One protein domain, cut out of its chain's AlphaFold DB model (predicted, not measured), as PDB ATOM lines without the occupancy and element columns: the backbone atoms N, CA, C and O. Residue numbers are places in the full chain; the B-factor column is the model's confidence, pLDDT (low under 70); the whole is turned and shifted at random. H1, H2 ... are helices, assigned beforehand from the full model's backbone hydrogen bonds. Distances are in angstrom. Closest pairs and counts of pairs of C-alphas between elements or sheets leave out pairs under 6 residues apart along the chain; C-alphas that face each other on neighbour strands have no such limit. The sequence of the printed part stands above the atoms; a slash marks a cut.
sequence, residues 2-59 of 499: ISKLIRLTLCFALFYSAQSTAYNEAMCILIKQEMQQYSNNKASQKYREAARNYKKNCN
ATOM      1  N   ILE A   2      37.604  50.510 -19.867       78.12
ATOM      2  CA  ILE A   2      36.418  51.260 -19.385       78.12
ATOM      3  C   ILE A   2      35.313  51.493 -20.441       78.12
ATOM      4  O   ILE A   2      34.163  51.161 -20.181       78.12
ATOM      5  N   SER A   3      35.632  51.958 -21.656       76.69
ATOM      6  CA  SER A   3      34.618  52.179 -22.714       76.69
ATOM      7  C   SER A   3      33.830  50.910 -23.101       76.69
ATOM      8  O   SER A   3      32.632  50.979 -23.373       76.69
ATOM      9  N   LYS A   4      34.461  49.723 -23.067       79.88
ATOM     10  CA  LYS A   4      33.770  48.441 -23.291       79.88
ATOM     11  C   LYS A   4      32.860  48.086 -22.109       79.88
ATOM     12  O   LYS A   4      31.768  47.584 -22.344       79.88
ATOM     13  N   LEU A   5      33.270  48.400 -20.875       80.94
ATOM     14  CA  LEU A   5      32.449  48.207 -19.675       80.94
ATOM     15  C   LEU A   5      31.204  49.109 -19.704       80.94
ATOM     16  O   LEU A   5      30.106  48.610 -19.509       80.94
ATOM     17  N   ILE A   6      31.364  50.393 -20.055       85.62
ATOM     18  CA  ILE A   6      30.257  51.356 -20.204       85.62
ATOM     19  C   ILE A   6      29.257  50.885 -21.269       85.62
ATOM     20  O   ILE A   6      28.051  50.899 -21.029       85.62
ATOM     21  N   ARG A   7      29.740  50.417 -22.432       81.62
ATOM     22  CA  ARG A   7      28.869  49.834 -23.469       81.62
ATOM     23  C   ARG A   7      28.157  48.573 -22.971       81.62
ATOM     24  O   ARG A   7      26.969  48.426 -23.226       81.62
ATOM     25  N   LEU A   8      28.841  47.699 -22.230       82.50
ATOM     26  CA  LEU A   8      28.243  46.491 -21.655       82.50
ATOM     27  C   LEU A   8      27.129  46.834 -20.652       82.50
ATOM     28  O   LEU A   8      26.032  46.292 -20.756       82.50
ATOM     29  N   THR A   9      27.368  47.771 -19.727       81.94
ATOM     30  CA  THR A   9      26.357  48.218 -18.754       81.94
ATOM     31  C   THR A   9      25.193  48.953 -19.416       81.94
ATOM     32  O   THR A   9      24.055  48.756 -19.003       81.94
ATOM     33  N   LEU A  10      25.444  49.741 -20.470       79.31
ATOM     34  CA  LEU A  10      24.388  50.393 -21.250       79.31
ATOM     35  C   LEU A  10      23.508  49.357 -21.967       79.31
ATOM     36  O   LEU A  10      22.285  49.436 -21.880       79.31
ATOM     37  N   CYS A  11      24.107  48.345 -22.602       74.31
ATOM     38  CA  CYS A  11      23.361  47.237 -23.201       74.31
ATOM     39  C   CYS A  11      22.531  46.482 -22.153       74.31
ATOM     40  O   CYS A  11      21.343  46.259 -22.375       74.31
ATOM     41  N   PHE A  12      23.105  46.133 -20.994       75.81
ATOM     42  CA  PHE A  12      22.345  45.479 -19.923       75.81
ATOM     43  C   PHE A  12      21.195  46.348 -19.400       75.81
ATOM     44  O   PHE A  12      20.113  45.815 -19.171       75.81
ATOM     45  N   ALA A  13      21.377  47.666 -19.268       70.94
ATOM     46  CA  ALA A  13      20.306  48.580 -18.873       70.94
ATOM     47  C   ALA A  13      19.162  48.615 -19.905       70.94
ATOM     48  O   ALA A  13      18.000  48.494 -19.523       70.94
ATOM     49  N   LEU A  14      19.481  48.700 -21.202       66.62
ATOM     50  CA  LEU A  14      18.495  48.699 -22.293       66.62
ATOM     51  C   LEU A  14      17.736  47.363 -22.399       66.62
ATOM     52  O   LEU A  14      16.514  47.349 -22.531       66.62
ATOM     53  N   PHE A  15      18.428  46.227 -22.265       59.75
ATOM     54  CA  PHE A  15      17.779  44.911 -22.212       59.75
ATOM     55  C   PHE A  15      16.992  44.671 -20.911       59.75
ATOM     56  O   PHE A  15      16.149  43.773 -20.871       59.75
ATOM     57  N   TYR A  16      17.230  45.448 -19.849       62.47
ATOM     58  CA  TYR A  16      16.457  45.382 -18.607       62.47
ATOM     59  C   TYR A  16      15.191  46.250 -18.667       62.47
ATOM     60  O   TYR A  16      14.114  45.770 -18.320       62.47
ATOM     61  N   SER A  17      15.277  47.485 -19.176       52.69
ATOM     62  CA  SER A  17      14.110  48.370 -19.332       52.69
ATOM     63  C   SER A  17      13.085  47.836 -20.342       52.69
ATOM     64  O   SER A  17      11.880  47.985 -20.132       52.69
ATOM     65  N   ALA A  18      13.536  47.118 -21.376       54.38
ATOM     66  CA  ALA A  18      12.671  46.461 -22.360       54.38
ATOM     67  C   ALA A  18      11.801  45.307 -21.804       54.38
ATOM     68  O   ALA A  18      10.948  44.795 -22.523       54.38
ATOM     69  N   GLN A  19      11.983  44.870 -20.547       55.06
ATOM     70  CA  GLN A  19      11.216  43.756 -19.959       55.06
ATOM     71  C   GLN A  19       9.855  44.166 -19.359       55.06
ATOM     72  O   GLN A  19       9.096  43.282 -18.960       55.06
ATOM     73  N   SER A  20       9.534  45.466 -19.309       50.84
ATOM     74  CA  SER A  20       8.342  45.994 -18.614       50.84
ATOM     75  C   SER A  20       7.464  46.938 -19.446       50.84
ATOM     76  O   SER A  20       6.483  47.472 -18.923       50.84
ATOM     77  N   THR A  21       7.777  47.174 -20.722       54.94
ATOM     78  CA  THR A  21       6.917  47.992 -21.588       54.94
ATOM     79  C   THR A  21       5.567  47.312 -21.814       54.94
ATOM     80  O   THR A  21       5.464  46.094 -21.974       54.94
ATOM     81  N   ALA A  22       4.498  48.113 -21.851       62.56
ATOM     82  CA  ALA A  22       3.252  47.661 -22.454       62.56
ATOM     83  C   ALA A  22       3.538  47.260 -23.909       62.56
ATOM     84  O   ALA A  22       4.250  47.984 -24.607       62.56
ATOM     85  N   TYR A  23       2.972  46.146 -24.377       75.50
ATOM     86  CA  TYR A  23       2.950  45.901 -25.817       75.50
ATOM     87  C   TYR A  23       2.133  47.031 -26.449       75.50
ATOM     88  O   TYR A  23       1.034  47.336 -25.982       75.50
ATOM     89  N   ASN A  24       2.694  47.692 -27.461       81.69
ATOM     90  CA  ASN A  24       1.978  48.744 -28.171       81.69
ATOM     91  C   ASN A  24       0.812  48.140 -28.975       81.69
ATOM     92  O   ASN A  24       0.800  46.941 -29.270       81.69
ATOM     93  N   GLU A  25      -0.174  48.967 -29.339       83.00
ATOM     94  CA  GLU A  25      -1.370  48.486 -30.048       83.00
ATOM     95  C   GLU A  25      -1.000  47.730 -31.341       83.00
ATOM     96  O   GLU A  25      -1.590  46.692 -31.630       83.00
ATOM     97  N   ALA A  26       0.059  48.154 -32.043       87.19
ATOM     98  CA  ALA A  26       0.607  47.461 -33.211       87.19
ATOM     99  C   ALA A  26       1.061  46.017 -32.910       87.19
ATOM    100  O   ALA A  26       0.600  45.080 -33.559       87.19
ATOM    101  N   MET A  27       1.912  45.790 -31.904       89.31
ATOM    102  CA  MET A  27       2.372  44.439 -31.549       89.31
ATOM    103  C   MET A  27       1.223  43.570 -31.010       89.31
ATOM    104  O   MET A  27       1.217  42.355 -31.195       89.31
ATOM    105  N   CYS A  28       0.201  44.192 -30.417       91.00
ATOM    106  CA  CYS A  28      -1.042  43.527 -30.041       91.00
ATOM    107  C   CYS A  28      -1.923  43.134 -31.235       91.00
ATOM    108  O   CYS A  28      -2.547  42.071 -31.196       91.00
ATOM    109  N   ILE A  29      -1.935  43.925 -32.313       91.38
ATOM    110  CA  ILE A  29      -2.544  43.550 -33.597       91.38
ATOM    111  C   ILE A  29      -1.781  42.369 -34.215       91.38
ATOM    112  O   ILE A  29      -2.422  41.398 -34.609       91.38
ATOM    113  N   LEU A  30      -0.441  42.380 -34.206       93.75
ATOM    114  CA  LEU A  30       0.374  41.258 -34.699       93.75
ATOM    115  C   LEU A  30       0.092  39.950 -33.937       93.75
ATOM    116  O   LEU A  30      -0.132  38.918 -34.563       93.75
ATOM    117  N   ILE A  31       0.019  39.971 -32.599       93.00
ATOM    118  CA  ILE A  31      -0.352  38.765 -31.828       93.00
ATOM    119  C   ILE A  31      -1.787  38.322 -32.153       93.00
ATOM    120  O   ILE A  31      -2.072  37.126 -32.213       93.00
ATOM    121  N   LYS A  32      -2.714  39.261 -32.377       93.62
ATOM    122  CA  LYS A  32      -4.096  38.934 -32.757       93.62
ATOM    123  C   LYS A  32      -4.160  38.272 -34.140       93.62
ATOM    124  O   LYS A  32      -4.930  37.330 -34.313       93.62
ATOM    125  N   GLN A  33      -3.309  38.697 -35.077       94.38
ATOM    126  CA  GLN A  33      -3.108  38.042 -36.372       94.38
ATOM    127  C   GLN A  33      -2.474  36.649 -36.211       94.38
ATOM    128  O   GLN A  33      -2.975  35.699 -36.804       94.38
ATOM    129  N   GLU A  34      -1.468  36.473 -35.345       92.25
ATOM    130  CA  GLU A  34      -0.893  35.152 -35.017       92.25
ATOM    131  C   GLU A  34      -1.962  34.203 -34.430       92.25
ATOM    132  O   GLU A  34      -2.102  33.053 -34.856       92.25
ATOM    133  N   MET A  35      -2.802  34.695 -33.510       91.94
ATOM    134  CA  MET A  35      -3.955  33.947 -32.989       91.94
ATOM    135  C   MET A  35      -4.971  33.579 -34.079       91.94
ATOM    136  O   MET A  35      -5.606  32.530 -33.977       91.94
ATOM    137  N   GLN A  36      -5.157  34.417 -35.102       92.19
ATOM    138  CA  GLN A  36      -6.032  34.119 -36.240       92.19
ATOM    139  C   GLN A  36      -5.393  33.098 -37.193       92.19
ATOM    140  O   GLN A  36      -6.069  32.154 -37.596       92.19
ATOM    141  N   GLN A  37      -4.091  33.200 -37.466       92.81
ATOM    142  CA  GLN A  37      -3.340  32.258 -38.302       92.81
ATOM    143  C   GLN A  37      -3.354  30.834 -37.719       92.81
ATOM    144  O   GLN A  37      -3.615  29.870 -38.435       92.81
ATOM    145  N   TYR A  38      -3.161  30.696 -36.403       93.19
ATOM    146  CA  TYR A  38      -3.236  29.407 -35.705       93.19
ATOM    147  C   TYR A  38      -4.640  29.063 -35.169       93.19
ATOM    148  O   TYR A  38      -4.795  28.091 -34.426       93.19
ATOM    149  N   SER A  39      -5.683  29.819 -35.540       91.38
ATOM    150  CA  SER A  39      -7.047  29.637 -35.003       91.38
ATOM    151  C   SER A  39      -7.657  28.263 -35.297       91.38
ATOM    152  O   SER A  39      -8.429  27.761 -34.475       91.38
ATOM    153  N   ASN A  40      -7.243  27.643 -36.408       92.00
ATOM    154  CA  ASN A  40      -7.622  26.295 -36.840       92.00
ATOM    155  C   ASN A  40      -7.235  25.200 -35.829       92.00
ATOM    156  O   ASN A  40      -7.866  24.150 -35.794       92.00
ATOM    157  N   ASN A  41      -6.225  25.433 -34.981       91.12
ATOM    158  CA  ASN A  41      -5.856  24.511 -33.909       91.12
ATOM    159  C   ASN A  41      -5.625  25.266 -32.591       91.12
ATOM    160  O   ASN A  41      -4.504  25.642 -32.237       91.12
ATOM    161  N   LYS A  42      -6.707  25.419 -31.819       90.56
ATOM    162  CA  LYS A  42      -6.707  26.070 -30.498       90.56
ATOM    163  C   LYS A  42      -5.870  25.334 -29.437       90.56
ATOM    164  O   LYS A  42      -5.461  25.948 -28.454       90.56
ATOM    165  N   ALA A  43      -5.598  24.041 -29.629       90.94
ATOM    166  CA  ALA A  43      -4.739  23.244 -28.750       90.94
ATOM    167  C   ALA A  43      -3.240  23.384 -29.087       90.94
ATOM    168  O   ALA A  43      -2.387  23.037 -28.260       90.94
ATOM    169  N   SER A  44      -2.900  23.926 -30.262       94.25
ATOM    170  CA  SER A  44      -1.514  24.129 -30.694       94.25
ATOM    171  C   SER A  44      -0.733  25.003 -29.712       94.25
ATOM    172  O   SER A  44      -1.265  25.928 -29.090       94.25
ATOM    173  N   GLN A  45       0.564  24.718 -29.575       94.19
ATOM    174  CA  GLN A  45       1.443  25.508 -28.715       94.19
ATOM    175  C   GLN A  45       1.475  26.979 -29.151       94.19
ATOM    176  O   GLN A  45       1.357  27.851 -28.294       94.19
ATOM    177  N   LYS A  46       1.517  27.244 -30.464       93.19
ATOM    178  CA  LYS A  46       1.489  28.596 -31.039       93.19
ATOM    179  C   LYS A  46       0.228  29.370 -30.666       93.19
ATOM    180  O   LYS A  46       0.345  30.436 -30.068       93.19
ATOM    181  N   TYR A  47      -0.969  28.812 -30.885       94.88
ATOM    182  CA  TYR A  47      -2.210  29.477 -30.467       94.88
ATOM    183  C   TYR A  47      -2.237  29.735 -28.954       94.88
ATOM    184  O   TYR A  47      -2.580  30.830 -28.516       94.88
ATOM    185  N   ARG A  48      -1.818  28.758 -28.136       95.12
ATOM    186  CA  ARG A  48      -1.733  28.912 -26.673       95.12
ATOM    187  C   ARG A  48      -0.701  29.950 -26.237       95.12
ATOM    188  O   ARG A  48      -0.890  30.574 -25.197       95.12
ATOM    189  N   GLU A  49       0.403  30.125 -26.950       93.50
ATOM    190  CA  GLU A  49       1.421  31.141 -26.655       93.50
ATOM    191  C   GLU A  49       0.942  32.534 -27.057       93.50
ATOM    192  O   GLU A  49       0.899  33.406 -26.188       93.50
ATOM    193  N   ALA A  50       0.449  32.704 -28.284       92.81
ATOM    194  CA  ALA A  50      -0.154  33.947 -28.759       92.81
ATOM    195  C   ALA A  50      -1.332  34.387 -27.863       92.81
ATOM    196  O   ALA A  50      -1.348  35.511 -27.364       92.81
ATOM    197  N   ALA A  51      -2.255  33.479 -27.522       93.19
ATOM    198  CA  ALA A  51      -3.382  33.765 -26.626       93.19
ATOM    199  C   ALA A  51      -2.947  34.167 -25.205       93.19
ATOM    200  O   ALA A  51      -3.538  35.067 -24.602       93.19
ATOM    201  N   ARG A  52      -1.897  33.535 -24.659       92.75
ATOM    202  CA  ARG A  52      -1.328  33.916 -23.353       92.75
ATOM    203  C   ARG A  52      -0.559  35.237 -23.424       92.75
ATOM    204  O   ARG A  52      -0.563  35.958 -22.431       92.75
ATOM    205  N   ASN A  53       0.069  35.563 -24.554       90.25
ATOM    206  CA  ASN A  53       0.735  36.845 -24.783       90.25
ATOM    207  C   ASN A  53      -0.308  37.976 -24.864       90.25
ATOM    208  O   ASN A  53      -0.287  38.894 -24.045       90.25
ATOM    209  N   TYR A  54      -1.317  37.824 -25.729       90.56
ATOM    210  CA  TYR A  54      -2.434  38.761 -25.883       90.56
ATOM    211  C   TYR A  54      -3.158  39.024 -24.553       90.56
ATOM    212  O   TYR A  54      -3.289  40.173 -24.131       90.56
ATOM    213  N   LYS A  55      -3.556  37.970 -23.820       89.44
ATOM    214  CA  LYS A  55      -4.255  38.127 -22.532       89.44
ATOM    215  C   LYS A  55      -3.407  38.823 -21.455       89.44
ATOM    216  O   LYS A  55      -3.977  39.474 -20.588       89.44
ATOM    217  N   LYS A  56      -2.075  38.691 -21.483       88.38
ATOM    218  CA  LYS A  56      -1.179  39.323 -20.494       88.38
ATOM    219  C   LYS A  56      -0.819  40.765 -20.837       88.38
ATOM    220  O   LYS A  56      -0.797  41.606 -19.946       88.38
ATOM    221  N   ASN A  57      -0.514  41.032 -22.104       85.00
ATOM    222  CA  ASN A  57       0.143  42.272 -22.513       85.00
ATOM    223  C   ASN A  57      -0.794  43.247 -23.236       85.00
ATOM    224  O   ASN A  57      -0.563  44.454 -23.170       85.00
ATOM    225  N   CYS A  58      -1.856  42.731 -23.867       86.62
ATOM    226  CA  CYS A  58      -2.774  43.484 -24.728       86.62
ATOM    227  C   CYS A  58      -4.168  43.675 -24.126       86.62
ATOM    228  O   CYS A  58      -4.848  44.638 -24.463       86.62
ATOM    229  N   ASN A  59      -4.595  42.812 -23.198       74.06
ATOM    230  CA  ASN A  59      -5.845  42.986 -22.451       74.06
ATOM    231  C   ASN A  59      -5.682  43.985 -21.288       74.06
ATOM    232  O   ASN A  59      -6.046  43.707 -20.143       74.06
TER     233      ASN A  59
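This is residues 2 to 59 of the 499 residues of the protein "Possible cell surface anchor" of Pseudoalteromonas sp. BSi20652 (UniProt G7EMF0). Starting from the first printed residue, you meet one long helix, H1, sticking out as a free arm, and then a small helical hairpin, H2 and H3 side by side, as the head at the other end. The printed part has 58 residues with three named helices in the order H1, H2, H3 and no named strand: all helix. The whole is extended, with a radius of gyration of the C-alphas of 16.4 A and spans of 54 by 21 by 15 A.

Find C-alpha 2 at (36.418, 51.260, -19.385); from there H1 runs 22.5 A to residue 17. H2 holds residues 25 to 37 over 18.3 A. H3 holds residues 45 to 58 over 18.9 A and ends at C-alpha 58, (-2.774, 43.484, -24.728).

Residues 2 to 19, of which 2 to 17 belong to H1, stand free. H1 is apart from H2 and from H3. H2 and H3 form a hairpin: they touch, closest at the C-alphas of Met 35 and Tyr 47, 5.4 A apart, at a shallow tilt of 25 degrees, opposite ways. In H1, H2 and H3, every O i to N i+4 pair is within hydrogen-bond range.

The two C-alphas farthest apart, those of Ile 2 and Asn 40, are 53.5 A apart. The printed part has no cut, and both links are short, with 7 residues each. Look for low confidence at residues 14 to 22, with pLDDT under 70.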